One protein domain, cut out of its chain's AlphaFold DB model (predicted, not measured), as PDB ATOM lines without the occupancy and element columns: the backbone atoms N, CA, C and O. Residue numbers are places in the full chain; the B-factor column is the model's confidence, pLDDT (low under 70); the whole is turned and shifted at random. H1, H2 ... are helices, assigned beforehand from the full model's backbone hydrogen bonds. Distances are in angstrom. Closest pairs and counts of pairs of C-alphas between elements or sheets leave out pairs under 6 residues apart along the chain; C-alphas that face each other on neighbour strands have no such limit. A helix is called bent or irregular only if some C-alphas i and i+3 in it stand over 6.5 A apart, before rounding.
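This is residues 6 to 131 of the 136 residues of an uncharacterized protein of uncultured Gammaproteobacteria bacterium (UniProt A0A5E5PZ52). What would one see first? Two long helices, H3 and H5, run side by side in opposite ways and make the long body; H2 is set across one end of this pair, with H1 beyond it as the other arm of a helical hairpin, while H4 covers part of H3 towards the other end. What is it built of? The printed part has 126 residues with five named helices, H1 to H5 in chain order, and no named strand: its class is all helix. How large is it? It is loose, with a radius of gyration of the C-alphas of 18.4 A, and elongated, spanning 52 by 34 by 20 A.

How does the first helix meet the second? H1, residues 6 to 26, touches H2, residues 32 to 45, with residues 17 to 25 alone, and they form a hairpin at a steep tilt of 42 degrees. Their closest C-alphas, of Ser 21 and Leu 38, are 6.4 A apart. What does H2 touch next? With residues 44 to 45 alone it touches H3, residues 52 to 71, about perpendicular at 82 degrees; the closest C-alphas, of Thr 44 and Pro 54, are 5.2 A apart. With residues 41 to 45 alone it touches H5, residues 105 to 131, at 75 degrees, the closest C-alphas being Asn 45 and Ala 128 at 6.3 A. What touches H3 further on? H5 does, at a shallow tilt of 9 degrees, opposite ways, with the closest C-alphas, of Val 69 and Ser 107, 4.9 A apart. H3 also forms a hairpin with H4, residues 79 to 88, at 43 degrees, touching it with residues 62 to 70 alone; the closest C-alphas are Tyr 66 and Ile 85 at 7.0 A. What do the backbones show? In H1, H2 and H3 every O i to N i+4 pair is within hydrogen-bond range; in H5 22 of 23 are, and in H4 1 of 6, beside 5 of 7 O i to N i+3 pairs.

Where do the ends lie? H1 begins at C-alpha 6 (135.779, 138.618, 135.622) and H5 ends at C-alpha 131 (138.348, 146.871, 139.857). How long are the helices? H1 measures 30.8 A, H2 19.8 A, H3 28.5 A, H4 14.9 A and H5 39.9 A. Is any irregular? H4 is, with C-alphas 83 and 86 7.4 A apart.

Which links are long? The link from H4 to H5, residues 89 to 104, is long. Is anything cut or uncertain? The printed part has no cut, and no printed residue has a pLDDT under 70.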
ATOM      1  N   HIS A   6     135.432 137.530 134.696       73.38
ATOM      2  CA  HIS A   6     135.779 138.618 135.622       73.38
ATOM      3  C   HIS A   6     135.118 139.967 135.274       73.38
ATOM      4  O   HIS A   6     134.524 140.580 136.163       73.38
ATOM      5  N   PRO A   7     135.141 140.446 134.012       78.56
ATOM      6  CA  PRO A   7     134.457 141.686 133.651       78.56
ATOM      7  C   PRO A   7     132.938 141.634 133.873       78.56
ATOM      8  O   PRO A   7     132.335 142.655 134.207       78.56
ATOM      9  N   GLN A   8     132.315 140.468 133.688       82.69
ATOM     10  CA  GLN A   8     130.886 140.278 133.928       82.69
ATOM     11  C   GLN A   8     130.592 140.236 135.427       82.69
ATOM     12  O   GLN A   8     129.684 140.923 135.883       82.69
ATOM     13  N   ALA A   9     131.411 139.530 136.206       83.88
ATOM     14  CA  ALA A   9     131.282 139.425 137.654       83.88
ATOM     15  C   ALA A   9     131.330 140.804 138.344       83.88
ATOM     16  O   ALA A   9     130.515 141.092 139.217       83.88
ATOM     17  N   VAL A  10     132.202 141.713 137.888       83.88
ATOM     18  CA  VAL A  10     132.253 143.093 138.412       83.88
ATOM     19  C   VAL A  10     130.965 143.871 138.088       83.88
ATOM     20  O   VAL A  10     130.469 144.624 138.929       83.88
ATOM     21  N   LYS A  11     130.383 143.685 136.893       85.19
ATOM     22  CA  LYS A  11     129.093 144.303 136.530       85.19
ATOM     23  C   LYS A  11     127.935 143.726 137.347       85.19
ATOM     24  O   LYS A  11     127.076 144.490 137.783       85.19
ATOM     25  N   PHE A  12     127.920 142.412 137.569       87.12
ATOM     26  CA  PHE A  12     126.916 141.751 138.403       87.12
ATOM     27  C   PHE A  12     126.964 142.257 139.841       87.12
ATOM     28  O   PHE A  12     125.930 142.662 140.360       87.12
ATOM     29  N   TYR A  13     128.157 142.361 140.428       87.06
ATOM     30  CA  TYR A  13     128.327 142.934 141.760       87.06
ATOM     31  C   TYR A  13     127.771 144.360 141.855       87.06
ATOM     32  O   TYR A  13     127.045 144.695 142.785       87.06
ATOM     33  N   ALA A  14     128.076 145.226 140.885       86.56
ATOM     34  CA  ALA A  14     127.555 146.592 140.907       86.56
ATOM     35  C   ALA A  14     126.017 146.630 140.838       86.56
ATOM     36  O   ALA A  14     125.389 147.450 141.508       86.56
ATOM     37  N   LYS A  15     125.410 145.719 140.066       88.62
ATOM     38  CA  LYS A  15     123.952 145.564 139.975       88.62
ATOM     39  C   LYS A  15     123.348 145.036 141.281       88.62
ATOM     40  O   LYS A  15     122.302 145.523 141.703       88.62
ATOM     41  N   GLU A  16     124.017 144.090 141.933       89.44
ATOM     42  CA  GLU A  16     123.644 143.574 143.253       89.44
ATOM     43  C   GLU A  16     123.669 144.686 144.310       89.44
ATOM     44  O   GLU A  16     122.691 144.872 145.028       89.44
ATOM     45  N   MET A  17     124.727 145.504 144.343       89.88
ATOM     46  CA  MET A  17     124.821 146.647 145.262       89.88
ATOM     47  C   MET A  17     123.753 147.713 144.988       89.88
ATOM     48  O   MET A  17     123.244 148.341 145.919       89.88
ATOM     49  N   GLU A  18     123.372 147.921 143.726       87.88
ATOM     50  CA  GLU A  18     122.262 148.814 143.389       87.88
ATOM     51  C   GLU A  18     120.926 148.279 143.921       87.88
ATOM     52  O   GLU A  18     120.143 149.046 144.489       87.88
ATOM     53  N   PHE A  19     120.672 146.978 143.770       87.75
ATOM     54  CA  PHE A  19     119.482 146.331 144.316       87.75
ATOM     55  C   PHE A  19     119.466 146.406 145.847       87.75
ATOM     56  O   PHE A  19     118.475 146.837 146.436       87.75
ATOM     57  N   TYR A  20     120.602 146.123 146.485       86.44
ATOM     58  CA  TYR A  20     120.775 146.246 147.930       86.44
ATOM     59  C   TYR A  20     120.510 147.681 148.418       86.44
ATOM     60  O   TYR A  20     119.784 147.899 149.385       86.44
ATOM     61  N   SER A  21     120.986 148.693 147.684       84.88
ATOM     62  CA  SER A  21     120.689 150.097 147.984       84.88
ATOM     63  C   SER A  21     119.194 150.439 147.898       84.88
ATOM     64  O   SER A  21     118.759 151.337 148.622       84.88
ATOM     65  N   LYS A  22     118.413 149.777 147.033       85.56
ATOM     66  CA  LYS A  22     116.951 149.965 146.941       85.56
ATOM     67  C   LYS A  22     116.242 149.323 148.134       85.56
ATOM     68  O   LYS A  22     115.479 150.013 148.805       85.56
ATOM     69  N   LEU A  23     116.604 148.085 148.480       84.81
ATOM     70  CA  LEU A  23     116.073 147.383 149.658       84.81
ATOM     71  C   LEU A  23     116.281 148.181 150.953       84.81
ATOM     72  O   LEU A  23     115.370 148.315 151.768       84.81
ATOM     73  N   LEU A  24     117.465 148.776 151.123       81.44
ATOM     74  CA  LEU A  24     117.767 149.613 152.284       81.44
ATOM     75  C   LEU A  24     116.935 150.893 152.345       81.44
ATOM     76  O   LEU A  24     116.662 151.386 153.435       81.44
ATOM     77  N   LYS A  25     116.548 151.474 151.205       76.81
ATOM     78  CA  LYS A  25     115.686 152.664 151.211       76.81
ATOM     79  C   LYS A  25     114.287 152.327 151.712       76.81
ATOM     80  O   LYS A  25     113.730 153.109 152.478       76.81
ATOM     81  N   GLU A  26     113.768 151.173 151.312       79.31
ATOM     82  CA  GLU A  26     112.419 150.710 151.641       79.31
ATOM     83  C   GLU A  26     112.315 150.201 153.084       79.31
ATOM     84  O   GLU A  26     111.309 150.430 153.754       79.31
ATOM     85  N   ASN A  27     113.373 149.579 153.609       76.00
ATOM     86  CA  ASN A  27     113.348 148.972 154.934       76.00
ATOM     87  C   ASN A  27     114.078 149.822 155.991       76.00
ATOM     88  O   ASN A  27     115.301 149.970 155.968       76.00
ATOM     89  N   LYS A  28     113.328 150.359 156.965       72.69
ATOM     90  CA  LYS A  28     113.850 151.184 158.075       72.69
ATOM     91  C   LYS A  28     114.702 150.420 159.099       72.69
ATOM     92  O   LYS A  28     115.365 151.066 159.897       72.69
ATOM     93  N   SER A  29     114.726 149.086 159.059       78.19
ATOM     94  CA  SER A  29     115.471 148.251 160.015       78.19
ATOM     95  C   SER A  29     116.996 148.324 159.864       78.19
ATOM     96  O   SER A  29     117.716 147.837 160.730       78.19
ATOM     97  N   TYR A  30     117.501 148.885 158.765       76.56
ATOM     98  CA  TYR A  30     118.930 148.890 158.461       76.56
ATOM     99  C   TYR A  30     119.644 150.169 158.900       76.56
ATOM    100  O   TYR A  30     119.098 151.270 158.778       76.56
ATOM    101  N   SER A  31     120.903 150.009 159.316       84.94
ATOM    102  CA  SER A  31     121.742 151.072 159.868       84.94
ATOM    103  C   SER A  31     121.921 152.261 158.915       84.94
ATOM    104  O   SER A  31     122.119 152.114 157.704       84.94
ATOM    105  N   HIS A  32     121.927 153.471 159.480       84.56
ATOM    106  CA  HIS A  32     122.260 154.697 158.755       84.56
ATOM    107  C   HIS A  32     123.686 154.676 158.179       84.56
ATOM    108  O   HIS A  32     123.915 155.265 157.121       84.56
ATOM    109  N   SER A  33     124.619 153.955 158.814       84.94
ATOM    110  CA  SER A  33     125.999 153.788 158.333       84.94
ATOM    111  C   SER A  33     126.067 153.065 156.989       84.94
ATOM    112  O   SER A  33     126.809 153.470 156.093       84.94
ATOM    113  N   ASP A  34     125.253 152.025 156.813       85.38
ATOM    114  CA  ASP A  34     125.260 151.196 155.605       85.38
ATOM    115  C   ASP A  34     124.666 151.977 154.435       85.38
ATOM    116  O   ASP A  34     125.198 151.979 153.323       85.38
ATOM    117  N   ARG A  35     123.605 152.741 154.721       85.81
ATOM    118  CA  ARG A  35     122.991 153.674 153.771       85.81
ATOM    119  C   ARG A  35     123.988 154.735 153.314       85.81
ATOM    120  O   ARG A  35     124.098 154.968 152.111       85.81
ATOM    121  N   ALA A  36     124.715 155.350 154.248       86.94
ATOM    122  CA  ALA A  36     125.729 156.353 153.937       86.94
ATOM    123  C   ALA A  36     126.860 155.754 153.091       86.94
ATOM    124  O   ALA A  36     127.228 156.320 152.065       86.94
ATOM    125  N   THR A  37     127.340 154.563 153.455       87.25
ATOM    126  CA  THR A  37     128.405 153.853 152.733       87.25
ATOM    127  C   THR A  37     127.995 153.520 151.299       87.25
ATOM    128  O   THR A  37     128.755 153.751 150.356       87.25
ATOM    129  N   LEU A  38     126.781 153.011 151.088       87.62
ATOM    130  CA  LEU A  38     126.292 152.686 149.745       87.62
ATOM    131  C   LEU A  38     125.993 153.925 148.920       87.62
ATOM    132  O   LEU A  38     126.313 153.956 147.733       87.62
ATOM    133  N   TRP A  39     125.423 154.958 149.539       88.38
ATOM    134  CA  TRP A  39     125.237 156.244 148.884       88.38
ATOM    135  C   TRP A  39     126.581 156.822 148.435       88.38
ATOM    136  O   TRP A  39     126.708 157.223 147.277       88.38
ATOM    137  N   PHE A  40     127.593 156.780 149.304       88.44
ATOM    138  CA  PHE A  40     128.927 157.293 149.021       88.44
ATOM    139  C   PHE A  40     129.588 156.538 147.865       88.44
ATOM    140  O   PHE A  40     129.986 157.159 146.880       88.44
ATOM    141  N   ASN A  41     129.620 155.201 147.909       88.50
ATOM    142  CA  ASN A  41     130.184 154.380 146.829       88.50
ATOM    143  C   ASN A  41     129.410 154.543 145.507       88.50
ATOM    144  O   ASN A  41     129.995 154.576 144.423       88.50
ATOM    145  N   LYS A  42     128.082 154.699 145.562       88.81
ATOM    146  CA  LYS A  42     127.271 154.924 144.360       88.81
ATOM    147  C   LYS A  42     127.640 156.237 143.665       88.81
ATOM    148  O   LYS A  42     127.835 156.244 142.449       88.81
ATOM    149  N   HIS A  43     127.734 157.333 144.421       88.69
ATOM    150  CA  HIS A  43     127.959 158.667 143.857       88.69
ATOM    151  C   HIS A  43     129.419 158.910 143.473       88.69
ATOM    152  O   HIS A  43     129.671 159.534 142.444       88.69
ATOM    153  N   THR A  44     130.374 158.391 144.246       86.00
ATOM    154  CA  THR A  44     131.797 158.675 144.015       86.00
ATOM    155  C   THR A  44     132.415 157.790 142.942       86.00
ATOM    156  O   THR A  44     133.082 158.322 142.064       86.00
ATOM    157  N   ASN A  45     132.174 156.473 142.942       87.00
ATOM    158  CA  ASN A  45     132.869 155.550 142.032       87.00
ATOM    159  C   ASN A  45     131.979 154.521 141.309       87.00
ATOM    160  O   ASN A  45     132.489 153.663 140.581       87.00
ATOM    161  N   ASN A  46     130.652 154.628 141.452       88.12
ATOM    162  CA  ASN A  46     129.677 153.687 140.895       88.12
ATOM    163  C   ASN A  46     129.966 152.234 141.320       88.12
ATOM    164  O   ASN A  46     130.079 151.347 140.471       88.12
ATOM    165  N   PHE A  47     130.159 152.021 142.626       84.56
ATOM    166  CA  PHE A  47     130.535 150.733 143.232       84.56
ATOM    167  C   PHE A  47     131.867 150.161 142.711       84.56
ATOM    168  O   PHE A  47     132.038 148.950 142.566       84.56
ATOM    169  N   GLY A  48     132.820 151.045 142.419       82.00
ATOM    170  CA  GLY A  48     134.160 150.713 141.936       82.00
ATOM    171  C   GLY A  48     134.267 150.527 140.422       82.00
ATOM    172  O   GLY A  48     135.328 150.154 139.933       82.00
ATOM    173  N   LEU A  49     133.207 150.782 139.647       85.00
ATOM    174  CA  LEU A  49     133.236 150.605 138.189       85.00
ATOM    175  C   LEU A  49     134.003 151.705 137.446       85.00
ATOM    176  O   LEU A  49     134.588 151.441 136.385       85.00
ATOM    177  N   SER A  50     133.980 152.932 137.973       87.44
ATOM    178  CA  SER A  50     134.556 154.106 137.317       87.44
ATOM    179  C   SER A  50     135.569 154.802 138.212       87.44
ATOM    180  O   SER A  50     135.201 155.367 139.237       87.44
ATOM    181  N   PHE A  51     136.834 154.801 137.784       89.25
ATOM    182  CA  PHE A  51     137.904 155.560 138.437       89.25
ATOM    183  C   PHE A  51     137.954 157.024 137.970       89.25
ATOM    184  O   PHE A  51     138.427 157.884 138.704       89.25
ATOM    185  N   TRP A  52     137.405 157.330 136.789       90.88
ATOM    186  CA  TRP A  52     137.323 158.702 136.281       90.88
ATOM    187  C   TRP A  52     136.363 159.575 137.092       90.88
ATOM    188  O   TRP A  52     136.590 160.772 137.216       90.88
ATOM    189  N   LYS A  53     135.309 158.986 137.673       92.62
ATOM    190  CA  LYS A  53     134.361 159.710 138.535       92.62
ATOM    191  C   LYS A  53     135.019 160.289 139.800       92.62
ATOM    192  O   LYS A  53     134.946 161.504 139.962       92.62
ATOM    193  N   PRO A  54     135.673 159.494 140.671       94.06
ATOM    194  CA  PRO A  54     136.287 160.037 141.879       94.06
ATOM    195  C   PRO A  54     137.473 160.952 141.556       94.06
ATOM    196  O   PRO A  54     137.637 161.962 142.229       94.06
ATOM    197  N   LEU A  55     138.228 160.676 140.483       94.56
ATOM    198  CA  LEU A  55     139.299 161.562 140.019       94.56
ATOM    199  C   LEU A  55     138.761 162.925 139.550       94.56
ATOM    200  O   LEU A  55     139.303 163.964 139.912       94.56
ATOM    201  N   GLY A  56     137.670 162.937 138.781       95.00
ATOM    202  CA  GLY A  56     137.016 164.175 138.353       95.00
ATOM    203  C   GLY A  56     136.425 164.964 139.523       95.00
ATOM    204  O   GLY A  56     136.553 166.185 139.563       95.00
ATOM    205  N   LEU A  57     135.834 164.275 140.506       95.19
ATOM    206  CA  LEU A  57     135.369 164.899 141.747       95.19
ATOM    207  C   LEU A  57     136.529 165.498 142.546       95.19
ATOM    208  O   LEU A  57     136.389 166.613 143.031       95.19
ATOM    209  N   LEU A  58     137.666 164.798 142.647       96.25
ATOM    210  CA  LEU A  58     138.860 165.286 143.339       96.25
ATOM    211  C   LEU A  58     139.360 166.594 142.719       96.25
ATOM    212  O   LEU A  58     139.529 167.578 143.432       96.25
ATOM    213  N   LEU A  59     139.527 166.629 141.394       95.88
ATOM    214  CA  LEU A  59     139.984 167.831 140.687       95.88
ATOM    215  C   LEU A  59     138.974 168.982 140.798       95.88
ATOM    216  O   LEU A  59     139.361 170.119 141.050       95.88
ATOM    217  N   SER A  60     137.678 168.688 140.657       96.00
ATOM    218  CA  SER A  60     136.613 169.690 140.779       96.00
ATOM    219  C   SER A  60     136.547 170.288 142.188       96.00
ATOM    220  O   SER A  60     136.582 171.509 142.346       96.00
ATOM    221  N   PHE A  61     136.525 169.445 143.227       96.06
ATOM    222  CA  PHE A  61     136.526 169.919 144.609       96.06
ATOM    223  C   PHE A  61     137.813 170.653 144.957       96.06
ATOM    224  O   PHE A  61     137.727 171.660 145.647       96.06
ATOM    225  N   SER A  62     138.970 170.215 144.451       96.00
ATOM    226  CA  SER A  62     140.232 170.925 144.662       96.00
ATOM    227  C   SER A  62     140.141 172.366 144.173       96.00
ATOM    228  O   SER A  62     140.386 173.281 144.947       96.00
ATOM    229  N   ILE A  63     139.672 172.594 142.942       96.19
ATOM    230  CA  ILE A  63     139.516 173.950 142.390       96.19
ATOM    231  C   ILE A  63     138.535 174.783 143.229       96.19
ATOM    232  O   ILE A  63     138.823 175.936 143.554       96.19
ATOM    233  N   VAL A  64     137.383 174.210 143.592       96.56
ATOM    234  CA  VAL A  64     136.333 174.912 144.350       96.56
ATOM    235  C   VAL A  64     136.800 175.272 145.761       96.56
ATOM    236  O   VAL A  64     136.671 176.423 146.177       96.56
ATOM    237  N   PHE A  65     137.357 174.314 146.504       96.38
ATOM    238  CA  PHE A  65     137.854 174.554 147.858       96.38
ATOM    239  C   PHE A  65     139.058 175.484 147.852       96.38
ATOM    240  O   PHE A  65     139.125 176.371 148.695       96.38
ATOM    241  N   TYR A  66     139.955 175.344 146.879       95.69
ATOM    242  CA  TYR A  66     141.097 176.235 146.745       95.69
ATOM    243  C   TYR A  66     140.665 177.684 146.534       95.69
ATOM    244  O   TYR A  66     141.157 178.589 147.205       95.69
ATOM    245  N   PHE A  67     139.678 177.908 145.663       94.94
ATOM    246  CA  PHE A  67     139.085 179.227 145.478       94.94
ATOM    247  C   PHE A  67     138.510 179.785 146.789       94.94
ATOM    248  O   PHE A  67     138.785 180.935 147.132       94.94
ATOM    249  N   PHE A  68     137.767 178.980 147.557       95.06
ATOM    250  CA  PHE A  68     137.236 179.415 148.852       95.06
ATOM    251  C   PHE A  68     138.330 179.691 149.891       95.06
ATOM    252  O   PHE A  68     138.199 180.643 150.659       95.06
ATOM    253  N   VAL A  69     139.416 178.913 149.898       94.12
ATOM    254  CA  VAL A  69     140.586 179.177 150.747       94.12
ATOM    255  C   VAL A  69     141.181 180.537 150.393       94.12
ATOM    256  O   VAL A  69     141.296 181.378 151.282       94.12
ATOM    257  N   LEU A  70     141.457 180.813 149.114       93.25
ATOM    258  CA  LEU A  70     141.995 182.112 148.688       93.25
ATOM    259  C   LEU A  70     141.050 183.277 148.999       93.25
ATOM    260  O   LEU A  70     141.500 184.346 149.399       93.25
ATOM    261  N   TRP A  71     139.741 183.079 148.840       92.56
ATOM    262  CA  TRP A  71     138.740 184.091 149.183       92.56
ATOM    263  C   TRP A  71     138.699 184.398 150.686       92.56
ATOM    264  O   TRP A  71     138.342 185.497 151.096       92.56
ATOM    265  N   SER A  72     139.059 183.421 151.518       93.19
ATOM    266  CA  SER A  72     139.036 183.544 152.975       93.19
ATOM    267  C   SER A  72     140.286 184.185 153.583       93.19
ATOM    268  O   SER A  72     140.358 184.303 154.807       93.19
ATOM    269  N   PHE A  73     141.278 184.556 152.772       92.25
ATOM    270  CA  PHE A  73     142.509 185.184 153.251       92.25
ATOM    271  C   PHE A  73     142.252 186.577 153.833       92.25
ATOM    272  O   PHE A  73     141.384 187.312 153.364       92.25
ATOM    273  N   LEU A  74     143.037 186.948 154.849       85.12
ATOM    274  CA  LEU A  74     142.900 188.228 155.560       85.12
ATOM    275  C   LEU A  74     143.163 189.438 154.653       85.12
ATOM    276  O   LEU A  74     142.466 190.444 154.749       85.12
ATOM    277  N   ASP A  75     144.114 189.302 153.730       86.31
ATOM    278  CA  ASP A  75     144.542 190.378 152.827       86.31
ATOM    279  C   ASP A  75     143.739 190.385 151.512       86.31
ATOM    280  O   ASP A  75     144.023 191.156 150.594       86.31
ATOM    281  N   GLY A  76     142.720 189.526 151.429       83.81
ATOM    282  CA  GLY A  76     141.883 189.338 150.254       83.81
ATOM    283  C   GLY A  76     142.481 188.401 149.200       83.81
ATOM    284  O   GLY A  76     143.570 187.841 149.335       83.81
ATOM    285  N   TYR A  77     141.708 188.210 148.133       87.06
ATOM    286  CA  TYR A  77     142.062 187.341 147.017       87.06
ATOM    287  C   TYR A  77     143.179 187.951 146.151       87.06
ATOM    288  O   TYR A  77     143.055 189.076 145.669       87.06
ATOM    289  N   ASP A  78     144.218 187.161 145.867       88.81
ATOM    290  CA  ASP A  78     145.281 187.492 144.913       88.81
ATOM    291  C   ASP A  78     145.501 186.314 143.951       88.81
ATOM    292  O   ASP A  78     145.752 185.174 144.360       88.81
ATOM    293  N   SER A  79     145.416 186.585 142.648       89.56
ATOM    294  CA  SER A  79     145.516 185.561 141.610       89.56
ATOM    295  C   SER A  79     146.902 184.914 141.525       89.56
ATOM    296  O   SER A  79     147.011 183.788 141.035       89.56
ATOM    297  N   LYS A  80     147.957 185.558 142.048       91.69
ATOM    298  CA  LYS A  80     149.323 185.005 142.043       91.69
ATOM    299  C   LYS A  80     149.430 183.681 142.798       91.69
ATOM    300  O   LYS A  80     150.346 182.898 142.541       91.69
ATOM    301  N   TYR A  81     148.508 183.428 143.727       92.00
ATOM    302  CA  TYR A  81     148.500 182.217 144.532       92.00
ATOM    303  C   TYR A  81     148.004 180.995 143.759       92.00
ATOM    304  O   TYR A  81     148.290 179.881 144.172       92.00
ATOM    305  N   TRP A  82     147.379 181.128 142.583       92.38
ATOM    306  CA  TRP A  82     146.959 179.961 141.785       92.38
ATOM    307  C   TRP A  82     148.087 179.001 141.402       92.38
ATOM    308  O   TRP A  82     147.828 177.820 141.187       92.38
ATOM    309  N   LYS A  83     149.347 179.454 141.411       92.88
ATOM    310  CA  LYS A  83     150.517 178.584 141.223       92.88
ATOM    311  C   LYS A  83     150.627 177.459 142.268       92.88
ATOM    312  O   LYS A  83     151.219 176.427 141.971       92.88
ATOM    313  N   ASN A  84     150.056 177.639 143.463       93.75
ATOM    314  CA  ASN A  84     150.119 176.675 144.565       93.75
ATOM    315  C   ASN A  84     149.000 175.612 144.519       93.75
ATOM    316  O   ASN A  84     148.949 174.753 145.394       93.75
ATOM    317  N   ILE A  85     148.134 175.596 143.494       94.38
ATOM    318  CA  ILE A  85     147.041 174.608 143.374       94.38
ATOM    319  C   ILE A  85     147.530 173.151 143.410       94.38
ATOM    320  O   ILE A  85     146.886 172.290 144.003       94.38
ATOM    321  N   PHE A  86     148.688 172.857 142.812       93.00
ATOM    322  CA  PHE A  86     149.245 171.500 142.821       93.00
ATOM    323  C   PHE A  86     149.749 171.080 144.201       93.00
ATOM    324  O   PHE A  86     149.711 169.899 144.532       93.00
ATOM    325  N   GLU A  87     150.206 172.038 145.003       94.19
ATOM    326  CA  GLU A  87     150.584 171.785 146.389       94.19
ATOM    327  C   GLU A  87     149.343 171.576 147.262       94.19
ATOM    328  O   GLU A  87     149.345 170.688 148.103       94.19
ATOM    329  N   PHE A  88     148.246 172.289 146.987       94.62
ATOM    330  CA  PHE A  88     146.960 172.053 147.648       94.62
ATOM    331  C   PHE A  88     146.389 170.652 147.378       94.62
ATOM    332  O   PHE A  88     145.796 170.055 148.268       94.62
ATOM    333  N   LEU A  89     146.610 170.101 146.177       93.75
ATOM    334  CA  LEU A  89     146.219 168.731 145.797       93.75
ATOM    335  C   LEU A  89     147.108 167.637 146.434       93.75
ATOM    336  O   LEU A  89     146.960 166.448 146.147       93.75
ATOM    337  N   ASN A  90     148.114 168.025 147.219       92.94
ATOM    338  CA  ASN A  90     148.920 167.085 147.976       92.94
ATOM    339  C   ASN A  90     148.372 166.994 149.408       92.94
ATOM    340  O   ASN A  90     148.611 167.915 150.181       92.94
ATOM    341  N   PRO A  91     147.771 165.879 149.852       90.56
ATOM    342  CA  PRO A  91     147.189 165.777 151.197       90.56
ATOM    343  C   PRO A  91     148.200 165.977 152.339       90.56
ATOM    344  O   PRO A  91     147.816 166.262 153.477       90.56
ATOM    345  N   THR A  92     149.502 165.841 152.059       92.69
ATOM    346  CA  THR A  92     150.582 166.014 153.040       92.69
ATOM    347  C   THR A  92     151.236 167.395 152.992       92.69
ATOM    348  O   THR A  92     152.304 167.578 153.579       92.69
ATOM    349  N   HIS A  93     150.663 168.362 152.274       93.12
ATOM    350  CA  HIS A  93     151.227 169.704 152.193       93.12
ATOM    351  C   HIS A  93     151.229 170.403 153.562       93.12
ATOM    352  O   HIS A  93     150.397 170.133 154.442       93.12
ATOM    353  N   LYS A  94     152.185 171.318 153.754       91.94
ATOM    354  CA  LYS A  94     152.263 172.143 154.967       91.94
ATOM    355  C   LYS A  94     151.061 173.076 155.018       91.94
ATOM    356  O   LYS A  94     150.717 173.653 154.003       91.94
ATOM    357  N   VAL A  95     150.479 173.295 156.193       87.38
ATOM    358  CA  VAL A  95     149.299 174.170 156.325       87.38
ATOM    359  C   VAL A  95     149.553 175.566 155.738       87.38
ATOM    360  O   VAL A  95     148.718 176.091 155.024       87.38
ATOM    361  N   LEU A  96     150.744 176.136 155.933       89.19
ATOM    362  CA  LEU A  96     151.099 177.479 155.455       89.19
ATOM    363  C   LEU A  96     151.821 177.482 154.095       89.19
ATOM    364  O   LEU A  96     152.761 178.240 153.884       89.19
ATOM    365  N   PHE A  97     151.414 176.617 153.166       89.75
ATOM    366  CA  PHE A  97     152.107 176.427 151.884       89.75
ATOM    367  C   PHE A  97     152.063 177.630 150.921       89.75
ATOM    368  O   PHE A  97     152.917 177.758 150.046       89.75
ATOM    369  N   ILE A  98     151.080 178.524 151.071       87.38
ATOM    370  CA  ILE A  98     150.927 179.708 150.207       87.38
ATOM    371  C   ILE A  98     151.708 180.904 150.765       87.38
ATOM    372  O   ILE A  98     152.518 181.508 150.061       87.38
ATOM    373  N   ASN A  99     151.426 181.266 152.018       82.25
ATOM    374  CA  ASN A  99     152.068 182.339 152.775       82.25
ATOM    375  C   ASN A  99     151.673 182.193 154.250       82.25
ATOM    376  O   ASN A  99     150.509 181.931 154.529       82.25
ATOM    377  N   GLU A 100     152.595 182.390 155.186       77.38
ATOM    378  CA  GLU A 100     152.357 182.226 156.625       77.38
ATOM    379  C   GLU A 100     151.442 183.306 157.232       77.38
ATOM    380  O   GLU A 100     150.758 183.039 158.217       77.38
ATOM    381  N   TYR A 101     151.366 184.499 156.632       80.25
ATOM    382  CA  TYR A 101     150.721 185.662 157.263       80.25
ATOM    383  C   TYR A 101     149.279 185.952 156.815       80.25
ATOM    384  O   TYR A 101     148.625 186.804 157.408       80.25
ATOM    385  N   HIS A 102     148.755 185.256 155.801       83.44
ATOM    386  CA  HIS A 102     147.438 185.575 155.215       83.44
ATOM    387  C   HIS A 102     146.289 184.667 155.676       83.44
ATOM    388  O   HIS A 102     145.134 184.915 155.324       83.44
ATOM    389  N   TRP A 103     146.583 183.607 156.430       91.44
ATOM    390  CA  TRP A 103     145.584 182.604 156.795       91.44
ATOM    391  C   TRP A 103     144.627 183.124 157.857       91.44
ATOM    392  O   TRP A 103     145.038 183.522 158.947       91.44
ATOM    393  N   SER A 104     143.331 183.045 157.566       92.81
ATOM    394  CA  SER A 104     142.289 183.230 158.570       92.81
ATOM    395  C   SER A 104     141.882 181.887 159.179       92.81
ATOM    396  O   SER A 104     142.116 180.823 158.601       92.81
ATOM    397  N   SER A 105     141.184 181.919 160.318       93.50
ATOM    398  CA  SER A 105     140.551 180.727 160.910       93.50
ATOM    399  C   SER A 105     139.670 179.970 159.909       93.50
ATOM    400  O   SER A 105     139.590 178.744 159.957       93.50
ATOM    401  N   TRP A 106     139.033 180.689 158.976       93.62
ATOM    402  CA  TRP A 106     138.204 180.085 157.937       93.62
ATOM    403  C   TRP A 106     139.043 179.385 156.864       93.62
ATOM    404  O   TRP A 106     138.684 178.287 156.444       93.62
ATOM    405  N   SER A 107     140.197 179.950 156.492       94.31
ATOM    406  CA  SER A 107     141.160 179.302 155.590       94.31
ATOM    407  C   SER A 107     141.625 177.958 156.146       94.31
ATOM    408  O   SER A 107     141.583 176.953 155.440       94.31
ATOM    409  N   TYR A 108     141.988 177.918 157.434       94.44
ATOM    410  CA  TYR A 108     142.397 176.683 158.110       94.44
ATOM    411  C   TYR A 108     141.284 175.636 158.138       94.44
ATOM    412  O   TYR A 108     141.527 174.461 157.869       94.44
ATOM    413  N   PHE A 109     140.056 176.054 158.459       95.69
ATOM    414  CA  PHE A 109     138.909 175.151 158.483       95.69
ATOM    415  C   PHE A 109     138.627 174.550 157.101       95.69
ATOM    416  O   PHE A 109     138.421 173.342 156.990       95.69
ATOM    417  N   LEU A 110     138.644 175.376 156.049       95.44
ATOM    418  CA  LEU A 110     138.413 174.934 154.676       95.44
ATOM    419  C   LEU A 110     139.507 173.982 154.179       95.44
ATOM    420  O   LEU A 110     139.170 172.962 153.579       95.44
ATOM    421  N   ASP A 111     140.782 174.274 154.460       95.25
ATOM    422  CA  ASP A 111     141.902 173.382 154.131       95.25
ATOM    423  C   ASP A 111     141.757 172.025 154.830       95.25
ATOM    424  O   ASP A 111     141.785 170.972 154.196       95.25
ATOM    425  N   PHE A 112     141.501 172.040 156.138       95.50
ATOM    426  CA  PHE A 112     141.316 170.816 156.911       95.50
ATOM    427  C   PHE A 112     140.121 169.986 156.419       95.50
ATOM    428  O   PHE A 112     140.230 168.768 156.254       95.50
ATOM    429  N   LEU A 113     138.984 170.634 156.150       96.25
ATOM    430  CA  LEU A 113     137.800 169.972 155.607       96.25
ATOM    431  C   LEU A 113     138.089 169.363 154.230       96.25
ATOM    432  O   LEU A 113     137.695 168.224 153.965       96.25
ATOM    433  N   PHE A 114     138.807 170.092 153.371       96.62
ATOM    434  CA  PHE A 114     139.204 169.587 152.066       96.62
ATOM    435  C   PHE A 114     140.123 168.369 152.183       96.62
ATOM    436  O   PHE A 114     139.857 167.386 151.503       96.62
ATOM    437  N   ARG A 115     141.106 168.348 153.095       95.56
ATOM    438  CA  ARG A 115     141.984 167.177 153.315       95.56
ATOM    439  C   ARG A 115     141.206 165.901 153.656       95.56
ATOM    440  O   ARG A 115     141.565 164.814 153.200       95.56
ATOM    441  N   ILE A 116     140.117 166.012 154.423       95.75
ATOM    442  CA  ILE A 116     139.232 164.870 154.716       95.75
ATOM    443  C   ILE A 116     138.559 164.379 153.428       95.75
ATOM    444  O   ILE A 116     138.563 163.181 153.136       95.75
ATOM    445  N   ILE A 117     137.989 165.298 152.644       95.38
ATOM    446  CA  ILE A 117     137.306 164.981 151.381       95.38
ATOM    447  C   ILE A 117     138.293 164.393 150.362       95.38
ATOM    448  O   ILE A 117     138.000 163.380 149.728       95.38
ATOM    449  N   GLU A 118     139.471 164.993 150.235       95.69
ATOM    450  CA  GLU A 118     140.567 164.566 149.376       95.69
ATOM    451  C   GLU A 118     141.009 163.143 149.711       95.69
ATOM    452  O   GLU A 118     141.018 162.286 148.827       95.69
ATOM    453  N   GLY A 119     141.285 162.843 150.985       95.25
ATOM    454  CA  GLY A 119     141.659 161.496 151.416       95.25
ATOM    455  C   GLY A 119     140.602 160.448 151.051       95.25
ATOM    456  O   GLY A 119     140.929 159.371 150.539       95.25
ATOM    457  N   LEU A 120     139.319 160.780 151.230       94.75
ATOM    458  CA  LEU A 120     138.213 159.910 150.830       94.75
ATOM    459  C   LEU A 120     138.151 159.710 149.305       94.75
ATOM    460  O   LEU A 120     137.939 158.587 148.848       94.75
ATOM    461  N   LEU A 121     138.356 160.756 148.501       95.19
ATOM    462  CA  LEU A 121     138.329 160.666 147.034       95.19
ATOM    463  C   LEU A 121     139.555 159.943 146.460       95.19
ATOM    464  O   LEU A 121     139.416 159.175 145.502       95.19
ATOM    465  N   ILE A 122     140.732 160.103 147.070       94.56
ATOM    466  CA  ILE A 122     141.934 159.320 146.753       94.56
ATOM    467  C   ILE A 122     141.658 157.839 147.020       94.56
ATOM    468  O   ILE A 122     141.870 157.004 146.137       94.56
ATOM    469  N   TYR A 123     141.102 157.503 148.188       94.00
ATOM    470  CA  TYR A 123     140.709 156.130 148.503       94.00
ATOM    471  C   TYR A 123     139.714 155.563 147.475       94.00
ATOM    472  O   TYR A 123     139.912 154.460 146.961       94.00
ATOM    473  N   GLN A 124     138.680 156.328 147.112       93.56
ATOM    474  CA  GLN A 124     137.688 155.924 146.108       93.56
ATOM    475  C   GLN A 124     138.308 155.713 144.717       93.56
ATOM    476  O   GLN A 124     137.924 154.782 144.001       93.56
ATOM    477  N   THR A 125     139.304 156.523 144.353       93.81
ATOM    478  CA  THR A 125     140.075 156.378 143.110       93.81
ATOM    479  C   THR A 125     140.887 155.087 143.116       93.81
ATOM    480  O   THR A 125     140.793 154.306 142.169       93.81
ATOM    481  N   ILE A 126     141.613 154.803 144.204       91.88
ATOM    482  CA  ILE A 126     142.378 153.556 144.373       91.88
ATOM    483  C   ILE A 126     141.444 152.341 144.312       91.88
ATOM    484  O   ILE A 126     141.731 151.364 143.614       91.88
ATOM    485  N   GLN A 127     140.306 152.396 145.009       90.38
ATOM    486  CA  GLN A 127     139.321 151.317 145.024       90.38
ATOM    487  C   GLN A 127     138.790 151.017 143.613       90.38
ATOM    488  O   GLN A 127     138.737 149.854 143.211       90.38
ATOM    489  N   ALA A 128     138.444 152.052 142.844       89.69
ATOM    490  CA  ALA A 128     137.935 151.907 141.484       89.69
ATOM    491  C   ALA A 128     139.012 151.482 140.474       89.69
ATOM    492  O   ALA A 128     138.738 150.720 139.547       89.69
ATOM    493  N   PHE A 129     140.255 151.934 140.659       90.50
ATOM    494  CA  PHE A 129     141.388 151.512 139.839       90.50
ATOM    495  C   PHE A 129     141.658 150.008 139.993       90.50
ATOM    496  O   PHE A 129     141.918 149.303 139.019       90.50
ATOM    497  N   ARG A 130     141.484 149.477 141.211       88.25
ATOM    498  CA  ARG A 130     141.654 148.050 141.530       88.25
ATOM    499  C   ARG A 130     140.507 147.146 141.058       88.25
ATOM    500  O   ARG A 130     140.521 145.961 141.391       88.25
ATOM    501  N   LYS A 131     139.542 147.638 140.269       82.62
ATOM    502  CA  LYS A 131     138.348 146.871 139.857       82.62
ATOM    503  C   LYS A 131     138.637 145.505 139.228       82.62
ATOM    504  O   LYS A 131     137.881 144.571 139.463       82.62
TER     505      LYS A 131